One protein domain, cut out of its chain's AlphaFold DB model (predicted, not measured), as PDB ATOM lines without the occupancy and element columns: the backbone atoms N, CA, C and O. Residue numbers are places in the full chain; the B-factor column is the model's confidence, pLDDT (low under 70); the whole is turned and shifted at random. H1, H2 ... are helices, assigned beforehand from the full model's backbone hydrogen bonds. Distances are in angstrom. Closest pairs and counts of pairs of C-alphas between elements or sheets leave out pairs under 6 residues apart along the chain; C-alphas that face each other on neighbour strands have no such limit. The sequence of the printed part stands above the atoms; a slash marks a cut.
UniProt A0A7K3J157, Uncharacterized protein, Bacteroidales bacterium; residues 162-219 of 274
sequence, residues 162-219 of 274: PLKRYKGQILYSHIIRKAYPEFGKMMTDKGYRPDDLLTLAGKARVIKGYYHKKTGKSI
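This is residues 162 to 219 of the 274 residues of an uncharacterized protein of Bacteroidales bacterium (UniProt A0A7K3J157). What does this domain look like? Two long helices, H1 and H4, are joined through a small core: the short helix H3 packs on residues 169 to 177 of H1 and makes a corner with H4, which runs away from it. The short helix H2 packs on H1 near its end, the link of residues 185 to 193 loops out and folds back to H3, and the tail of residues 214 to 219 sticks out. What is it made of, and how large is it? The printed part has 58 residues with four named helices, in the order H1, H2, H3, H4, and no named strand; the class is all helix. It is compact, with a radius of gyration of the C-alphas of 11.8 A, yet elongated in outline, spanning 38 by 24 by 18 A.

What touches the longest helix? H1, residues 162 to 179, touches H3, residues 194 to 198, with its residues 169 to 177 alone; the closest C-alphas are those of Ser 173 and Pro 194, 5.1 A apart. H1 also touches H2, residues 181 to 184, with its residues 173 to 177 alone, and the closest C-alphas, of Arg 177 and Gly 184, are 5.8 A apart. How do the others stand? H3 is the hub, touching three helices: it only just touches H2, with 3 pairs of C-alphas within 8 A, the closest being Gly 184 and Pro 194 at 4.8 A. H3 and H4, residues 200 to 215, touch only at the corner by their link, with residues 202 to 206 of H4 alone; the closest C-alphas, of Asp 196 and Gly 202, are 3.7 A apart. H4 is apart from both H1 and H2. What do the backbones show? Every O i to N i+4 pair is within hydrogen-bond range in H4, against 11 of 14 in H1 and 0 of 1 in H3, where 2 of 2 O i to N i+3 pairs are within range; H2 is too short for an O i to N i+4 pair.

Where is H1? It begins at C-alpha 162, (-21.019, 5.638, 6.250), and measures 25.9 A from first to last C-alpha. Where are H2 and H3? H2 spans 5.2 A, and H3 spans 7.7 A from C-alpha 194 at (-27.689, 19.643, 11.240). Where does H4 end? It measures 22.8 A and ends at C-alpha 215, (-10.584, 17.072, -2.528).

How far does it reach? The two C-alphas farthest apart are those of Lys 178 and Ile 219, at 38.5 A. How is it linked? The printed part has no cut; the links H1 to H2 and H3 to H4 are tight, and the link H2 to H3, with 9 residues, is short. Where is confidence low? The mean pLDDT of the printed part is 84.2, and residues 216 to 219 are under 70.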
ATOM      1  N   PRO A 162     -20.500   4.280   6.100       76.94
ATOM      2  CA  PRO A 162     -21.019   5.638   6.250       76.94
ATOM      3  C   PRO A 162     -22.543   5.704   6.403       76.94
ATOM      4  O   PRO A 162     -23.041   6.569   7.120       76.94
ATOM      5  N   LEU A 163     -23.290   4.783   5.781       78.62
ATOM      6  CA  LEU A 163     -24.757   4.763   5.826       78.62
ATOM      7  C   LEU A 163     -25.278   4.400   7.217       78.62
ATOM      8  O   LEU A 163     -26.208   5.031   7.717       78.62
ATOM      9  N   LYS A 164     -24.653   3.424   7.884       76.19
ATOM     10  CA  LYS A 164     -25.003   3.085   9.273       76.19
ATOM     11  C   LYS A 164     -24.704   4.257  10.208       76.19
ATOM     12  O   LYS A 164     -25.529   4.617  11.042       76.19
ATOM     13  N   ARG A 165     -23.578   4.939   9.985       74.69
ATOM     14  CA  ARG A 165     -23.172   6.133  10.745       74.69
ATOM     15  C   ARG A 165     -24.021   7.376  10.461       74.69
ATOM     16  O   ARG A 165     -23.994   8.323  11.250       74.69
ATOM     17  N   TYR A 166     -24.736   7.400   9.339       80.38
ATOM     18  CA  TYR A 166     -25.627   8.487   8.946       80.38
ATOM     19  C   TYR A 166     -26.930   8.482   9.760       80.38
ATOM     20  O   TYR A 166     -27.406   9.549  10.143       80.38
ATOM     21  N   LYS A 167     -27.450   7.300  10.130       81.75
ATOM     22  CA  LYS A 167     -28.682   7.160  10.933       81.75
ATOM     23  C   LYS A 167     -28.616   7.930  12.258       81.75
ATOM     24  O   LYS A 167     -29.502   8.730  12.544       81.75
ATOM     25  N   GLY A 168     -27.527   7.769  13.014       80.31
ATOM     26  CA  GLY A 168     -27.330   8.492  14.276       80.31
ATOM     27  C   GLY A 168     -27.267  10.015  14.101       80.31
ATOM     28  O   GLY A 168     -27.742  10.762  14.949       80.31
ATOM     29  N   GLN A 169     -26.749  10.502  12.967       83.12
ATOM     30  CA  GLN A 169     -26.684  11.942  12.679       83.12
ATOM     31  C   GLN A 169     -28.060  12.526  12.346       83.12
ATOM     32  O   GLN A 169     -28.358  13.655  12.736       83.12
ATOM     33  N   ILE A 170     -28.913  11.756  11.663       89.00
ATOM     34  CA  ILE A 170     -30.306  12.149  11.422       89.00
ATOM     35  C   ILE A 170     -31.053  12.276  12.750       89.00
ATOM     36  O   ILE A 170     -31.691  13.302  12.987       89.00
ATOM     37  N   LEU A 171     -30.938  11.279  13.636       88.31
ATOM     38  CA  LEU A 171     -31.581  11.327  14.950       88.31
ATOM     39  C   LEU A 171     -31.131  12.560  15.743       88.31
ATOM     40  O   LEU A 171     -31.969  13.302  16.250       88.31
ATOM     41  N   TYR A 172     -29.822  12.826  15.774       86.88
ATOM     42  CA  TYR A 172     -29.260  14.010  16.427       86.88
ATOM     43  C   TYR A 172     -29.872  15.314  15.891       86.88
ATOM     44  O   TYR A 172     -30.233  16.204  16.658       86.88
ATOM     45  N   SER A 173     -30.071  15.396  14.575       90.44
ATOM     46  CA  SER A 173     -30.672  16.561  13.915       90.44
ATOM     47  C   SER A 173     -32.152  16.724  14.263       90.44
ATOM     48  O   SER A 173     -32.608  17.840  14.492       90.44
ATOM     49  N   HIS A 174     -32.906  15.625  14.375       92.69
ATOM     50  CA  HIS A 174     -34.291  15.673  14.853       92.69
ATOM     51  C   HIS A 174     -34.393  16.119  16.314       92.69
ATOM     52  O   HIS A 174     -35.282  16.909  16.633       92.69
ATOM     53  N   ILE A 175     -33.489  15.647  17.179       91.00
ATOM     54  CA  ILE A 175     -33.435  16.068  18.585       91.00
ATOM     55  C   ILE A 175     -33.151  17.569  18.664       91.00
ATOM     56  O   ILE A 175     -33.912  18.282  19.314       91.00
ATOM     57  N   ILE A 176     -32.133  18.064  17.949       91.00
ATOM     58  CA  ILE A 176     -31.822  19.501  17.894       91.00
ATOM     59  C   ILE A 176     -33.027  20.300  17.401       91.00
ATOM     60  O   ILE A 176     -33.437  21.251  18.060       91.00
ATOM     61  N   ARG A 177     -33.637  19.895  16.280       93.44
ATOM     62  CA  ARG A 177     -34.781  20.610  15.701       93.44
ATOM     63  C   ARG A 177     -35.976  20.673  16.652       93.44
ATOM     64  O   ARG A 177     -36.746  21.621  16.582       93.44
ATOM     65  N   LYS A 178     -36.156  19.668  17.513       94.38
ATOM     66  CA  LYS A 178     -37.236  19.645  18.507       94.38
ATOM     67  C   LYS A 178     -36.889  20.443  19.767       94.38
ATOM     68  O   LYS A 178     -37.772  21.085  20.318       94.38
ATOM     69  N   ALA A 179     -35.641  20.378  20.228       91.69
ATOM     70  CA  ALA A 179     -35.216  20.978  21.490       91.69
ATOM     71  C   ALA A 179     -34.833  22.460  21.353       91.69
ATOM     72  O   ALA A 179     -35.250  23.277  22.167       91.69
ATOM     73  N   TYR A 180     -34.042  22.806  20.333       91.62
ATOM     74  CA  TYR A 180     -33.595  24.175  20.073       91.62
ATOM     75  C   TYR A 180     -33.257  24.378  18.578       91.62
ATOM     76  O   TYR A 180     -32.107  24.186  18.164       91.62
ATOM     77  N   PRO A 181     -34.244  24.761  17.741       94.38
ATOM     78  CA  PRO A 181     -34.106  24.801  16.281       94.38
ATOM     79  C   PRO A 181     -32.949  25.650  15.745       94.38
ATOM     80  O   PRO A 181     -32.386  25.321  14.704       94.38
ATOM     81  N   GLU A 182     -32.557  26.723  16.436       94.56
ATOM     82  CA  GLU A 182     -31.478  27.602  15.962       94.56
ATOM     83  C   GLU A 182     -30.124  26.882  15.876       94.56
ATOM     84  O   GLU A 182     -29.340  27.153  14.966       94.56
ATOM     85  N   PHE A 183     -29.871  25.884  16.732       90.88
ATOM     86  CA  PHE A 183     -28.668  25.047  16.619       90.88
ATOM     87  C   PHE A 183     -28.671  24.202  15.342       90.88
ATOM     88  O   PHE A 183     -27.609  23.897  14.798       90.88
ATOM     89  N   GLY A 184     -29.850  23.870  14.811       92.56
ATOM     90  CA  GLY A 184     -30.001  23.132  13.558       92.56
ATOM     91  C   GLY A 184     -29.507  23.910  12.338       92.56
ATOM     92  O   GLY A 184     -29.126  23.308  11.331       92.56
ATOM     93  N   LYS A 185     -29.437  25.241  12.455       93.94
ATOM     94  CA  LYS A 185     -29.032  26.166  11.390       93.94
ATOM     95  C   LYS A 185     -27.547  26.541  11.446       93.94
ATOM     96  O   LYS A 185     -27.043  27.144  10.496       93.94
ATOM     97  N   MET A 186     -26.845  26.197  12.526       92.56
ATOM     98  CA  MET A 186     -25.424  26.506  12.698       92.56
ATOM     99  C   MET A 186     -24.553  25.613  11.810       92.56
ATOM    100  O   MET A 186     -24.819  24.423  11.634       92.56
ATOM    101  N   MET A 187     -23.506  26.195  11.221       89.38
ATOM    102  CA  MET A 187     -22.562  25.452  10.386       89.38
ATOM    103  C   MET A 187     -21.640  24.605  11.263       89.38
ATOM    104  O   MET A 187     -21.041  25.119  12.202       89.38
ATOM    105  N   THR A 188     -21.506  23.319  10.945       86.44
ATOM    106  CA  THR A 188     -20.552  22.439  11.633       86.44
ATOM    107  C   THR A 188     -19.156  22.533  11.019       86.44
ATOM    108  O   THR A 188     -18.984  22.942   9.869       86.44
ATOM    109  N   ASP A 189     -18.161  22.034  11.748       76.31
ATOM    110  CA  ASP A 189     -16.786  21.787  11.284       76.31
ATOM    111  C   ASP A 189     -16.696  20.835  10.070       76.31
ATOM    112  O   ASP A 189     -15.660  20.712   9.411       76.31
ATOM    113  N   LYS A 190     -17.793  20.141   9.750       76.25
ATOM    114  CA  LYS A 190     -17.923  19.286   8.565       76.25
ATOM    115  C   LYS A 190     -18.444  20.028   7.334       76.25
ATOM    116  O   LYS A 190     -18.577  19.403   6.283       76.25
ATOM    117  N   GLY A 191     -18.749  21.320   7.449       82.00
ATOM    118  CA  GLY A 191     -19.211  22.147   6.332       82.00
ATOM    119  C   GLY A 191     -20.674  21.924   5.943       82.00
ATOM    120  O   GLY A 191     -21.052  22.211   4.810       82.00
ATOM    121  N   TYR A 192     -21.496  21.399   6.856       88.25
ATOM    122  CA  TYR A 192     -22.953  21.323   6.701       88.25
ATOM    123  C   TYR A 192     -23.665  21.655   8.021       88.25
ATOM    124  O   TYR A 192     -23.053  21.593   9.090       88.25
ATOM    125  N   ARG A 193     -24.953  21.993   7.956       92.56
ATOM    126  CA  ARG A 193     -25.808  22.278   9.123       92.56
ATOM    127  C   ARG A 193     -26.570  21.024   9.556       92.56
ATOM    128  O   ARG A 193     -26.947  20.251   8.676       92.56
ATOM    129  N   PRO A 194     -26.874  20.796  10.845       92.25
ATOM    130  CA  PRO A 194     -27.689  19.643  11.240       92.25
ATOM    131  C   PRO A 194     -29.014  19.536  10.457       92.25
ATOM    132  O   PRO A 194     -29.355  18.455   9.979       92.25
ATOM    133  N   ASP A 195     -29.695  20.655  10.189       94.12
ATOM    134  CA  ASP A 195     -30.937  20.671   9.399       94.12
ATOM    135  C   ASP A 195     -30.756  20.213   7.941       94.12
ATOM    136  O   ASP A 195     -31.704  19.723   7.314       94.12
ATOM    137  N   ASP A 196     -29.540  20.298   7.389       93.56
ATOM    138  CA  ASP A 196     -29.253  19.796   6.045       93.56
ATOM    139  C   ASP A 196     -29.452  18.276   5.956       93.56
ATOM    140  O   ASP A 196     -29.790  17.750   4.897       93.56
ATOM    141  N   LEU A 197     -29.321  17.550   7.068       91.62
ATOM    142  CA  LEU A 197     -29.534  16.102   7.100       91.62
ATOM    143  C   LEU A 197     -31.011  15.718   6.917       91.62
ATOM    144  O   LEU A 197     -31.305  14.576   6.557       91.62
ATOM    145  N   LEU A 198     -31.934  16.662   7.125       92.75
ATOM    146  CA  LEU A 198     -33.376  16.416   7.167       92.75
ATOM    147  C   LEU A 198     -34.085  16.651   5.826       92.75
ATOM    148  O   LEU A 198     -35.224  16.220   5.659       92.75
ATOM    149  N   THR A 199     -33.438  17.307   4.858       90.81
ATOM    150  CA  THR A 199     -34.045  17.665   3.561       90.81
ATOM    151  C   THR A 199     -33.256  17.087   2.391       90.81
ATOM    152  O   THR A 199     -32.047  16.902   2.484       90.81
ATOM    153  N   LEU A 200     -33.909  16.813   1.257       87.75
ATOM    154  CA  LEU A 200     -33.216  16.301   0.062       87.75
ATOM    155  C   LEU A 200     -32.158  17.288  -0.457       87.75
ATOM    156  O   LEU A 200     -31.019  16.898  -0.713       87.75
ATOM    157  N   ALA A 201     -32.503  18.576  -0.533       89.06
ATOM    158  CA  ALA A 201     -31.568  19.628  -0.931       89.06
ATOM    159  C   ALA A 201     -30.399  19.776   0.061       89.06
ATOM    160  O   ALA A 201     -29.256  19.991  -0.344       89.06
ATOM    161  N   GLY A 202     -30.659  19.624   1.363       87.75
ATOM    162  CA  GLY A 202     -29.619  19.620   2.387       87.75
ATOM    163  C   GLY A 202     -28.678  18.422   2.270       87.75
ATOM    164  O   GLY A 202     -27.461  18.592   2.320       87.75
ATOM    165  N   LYS A 203     -29.198  17.223   1.989       89.75
ATOM    166  CA  LYS A 203     -28.368  16.026   1.764       89.75
ATOM    167  C   LYS A 203     -27.383  16.223   0.612       89.75
ATOM    168  O   LYS A 203     -26.229  15.814   0.730       89.75
ATOM    169  N   ALA A 204     -27.785  16.919  -0.453       88.00
ATOM    170  CA  ALA A 204     -26.868  17.294  -1.529       88.00
ATOM    171  C   ALA A 204     -25.732  18.217  -1.037       88.00
ATOM    172  O   ALA A 204     -24.578  18.030  -1.427       88.00
ATOM    173  N   ARG A 205     -26.016  19.162  -0.127       85.81
ATOM    174  CA  ARG A 205     -24.983  19.998   0.519       85.81
ATOM    175  C   ARG A 205     -24.037  19.183   1.397       85.81
ATOM    176  O   ARG A 205     -22.834  19.409   1.334       85.81
ATOM    177  N   VAL A 206     -24.545  18.203   2.146       86.88
ATOM    178  CA  VAL A 206     -23.717  17.285   2.954       86.88
ATOM    179  C   VAL A 206     -22.754  16.502   2.064       86.88
ATOM    180  O   VAL A 206     -21.561  16.427   2.357       86.88
ATOM    181  N   ILE A 207     -23.250  15.964   0.945       86.25
ATOM    182  CA  ILE A 207     -22.427  15.253  -0.043       86.25
ATOM    183  C   ILE A 207     -21.365  16.196  -0.620       86.25
ATOM    184  O   ILE A 207     -20.183  15.852  -0.631       86.25
ATOM    185  N   LYS A 208     -21.755  17.409  -1.030       84.81
ATOM    186  CA  LYS A 208     -20.820  18.430  -1.520       84.81
ATOM    187  C   LYS A 208     -19.738  18.755  -0.485       84.81
ATOM    188  O   LYS A 208     -18.567  18.792  -0.849       84.81
ATOM    189  N   GLY A 209     -20.104  18.940   0.784       79.81
ATOM    190  CA  GLY A 209     -19.166  19.194   1.883       79.81
ATOM    191  C   GLY A 209     -18.202  18.029   2.114       79.81
ATOM    192  O   GLY A 209     -16.997  18.240   2.242       79.81
ATOM    193  N   TYR A 210     -18.700  16.790   2.068       82.00
ATOM    194  CA  TYR A 210     -17.871  15.587   2.162       82.00
ATOM    195  C   TYR A 210     -16.833  15.509   1.034       82.00
ATOM    196  O   TYR A 210     -15.649  15.289   1.299       82.00
ATOM    197  N   TYR A 211     -17.249  15.733  -0.218       82.94
ATOM    198  CA  TYR A 211     -16.321  15.755  -1.349       82.94
ATOM    199  C   TYR A 211     -15.344  16.918  -1.259       82.94
ATOM    200  O   TYR A 211     -14.152  16.694  -1.438       82.94
ATOM    201  N   HIS A 212     -15.809  18.120  -0.913       80.31
ATOM    202  CA  HIS A 212     -14.948  19.289  -0.751       80.31
ATOM    203  C   HIS A 212     -13.878  19.070   0.324       80.31
ATOM    204  O   HIS A 212     -12.733  19.438   0.115       80.31
ATOM    205  N   LYS A 213     -14.202  18.393   1.432       74.19
ATOM    206  CA  LYS A 213     -13.215  18.018   2.456       74.19
ATOM    207  C   LYS A 213     -12.223  16.953   1.970       74.19
ATOM    208  O   LYS A 213     -11.087  16.917   2.426       74.19
ATOM    209  N   LYS A 214     -12.650  16.068   1.066       74.81
ATOM    210  CA  LYS A 214     -11.803  15.005   0.504       74.81
ATOM    211  C   LYS A 214     -10.878  15.518  -0.609       74.81
ATOM    212  O   LYS A 214      -9.772  15.006  -0.754       74.81
ATOM    213  N   THR A 215     -11.331  16.492  -1.399       76.06
ATOM    214  CA  THR A 215     -10.584  17.072  -2.528       76.06
ATOM    215  C   THR A 215      -9.817  18.332  -2.139       76.06
ATOM    216  O   THR A 215      -8.711  18.554  -2.627       76.06
ATOM    217  N   GLY A 216     -10.362  19.125  -1.220       62.19
ATOM    218  CA  GLY A 216      -9.701  20.246  -0.568       62.19
ATOM    219  C   GLY A 216      -8.712  19.739   0.469       62.19
ATOM    220  O   GLY A 216      -9.008  19.688   1.660       62.19
ATOM    221  N   LYS A 217      -7.517  19.350   0.018       47.16
ATOM    222  CA  LYS A 217      -6.360  19.231   0.905       47.16
ATOM    223  C   LYS A 217      -6.073  20.624   1.469       47.16
ATOM    224  O   LYS A 217      -5.440  21.435   0.801       47.16
ATOM    225  N   SER A 218      -6.532  20.910   2.685       47.16
ATOM    226  CA  SER A 218      -5.894  21.967   3.470       47.16
ATOM    227  C   SER A 218      -4.424  21.579   3.621       47.16
ATOM    228  O   SER A 218      -4.113  20.476   4.069       47.16
ATOM    229  N   ILE A 219      -3.541  22.469   3.172       50.53
ATOM    230  CA  ILE A 219      -2.078  22.315   3.141       50.53
ATOM    231  C   ILE A 219      -1.491  22.268   4.567       50.53
ATOM    232  O   ILE A 219      -0.366  21.819   4.762       50.53
TER     233      ILE A 219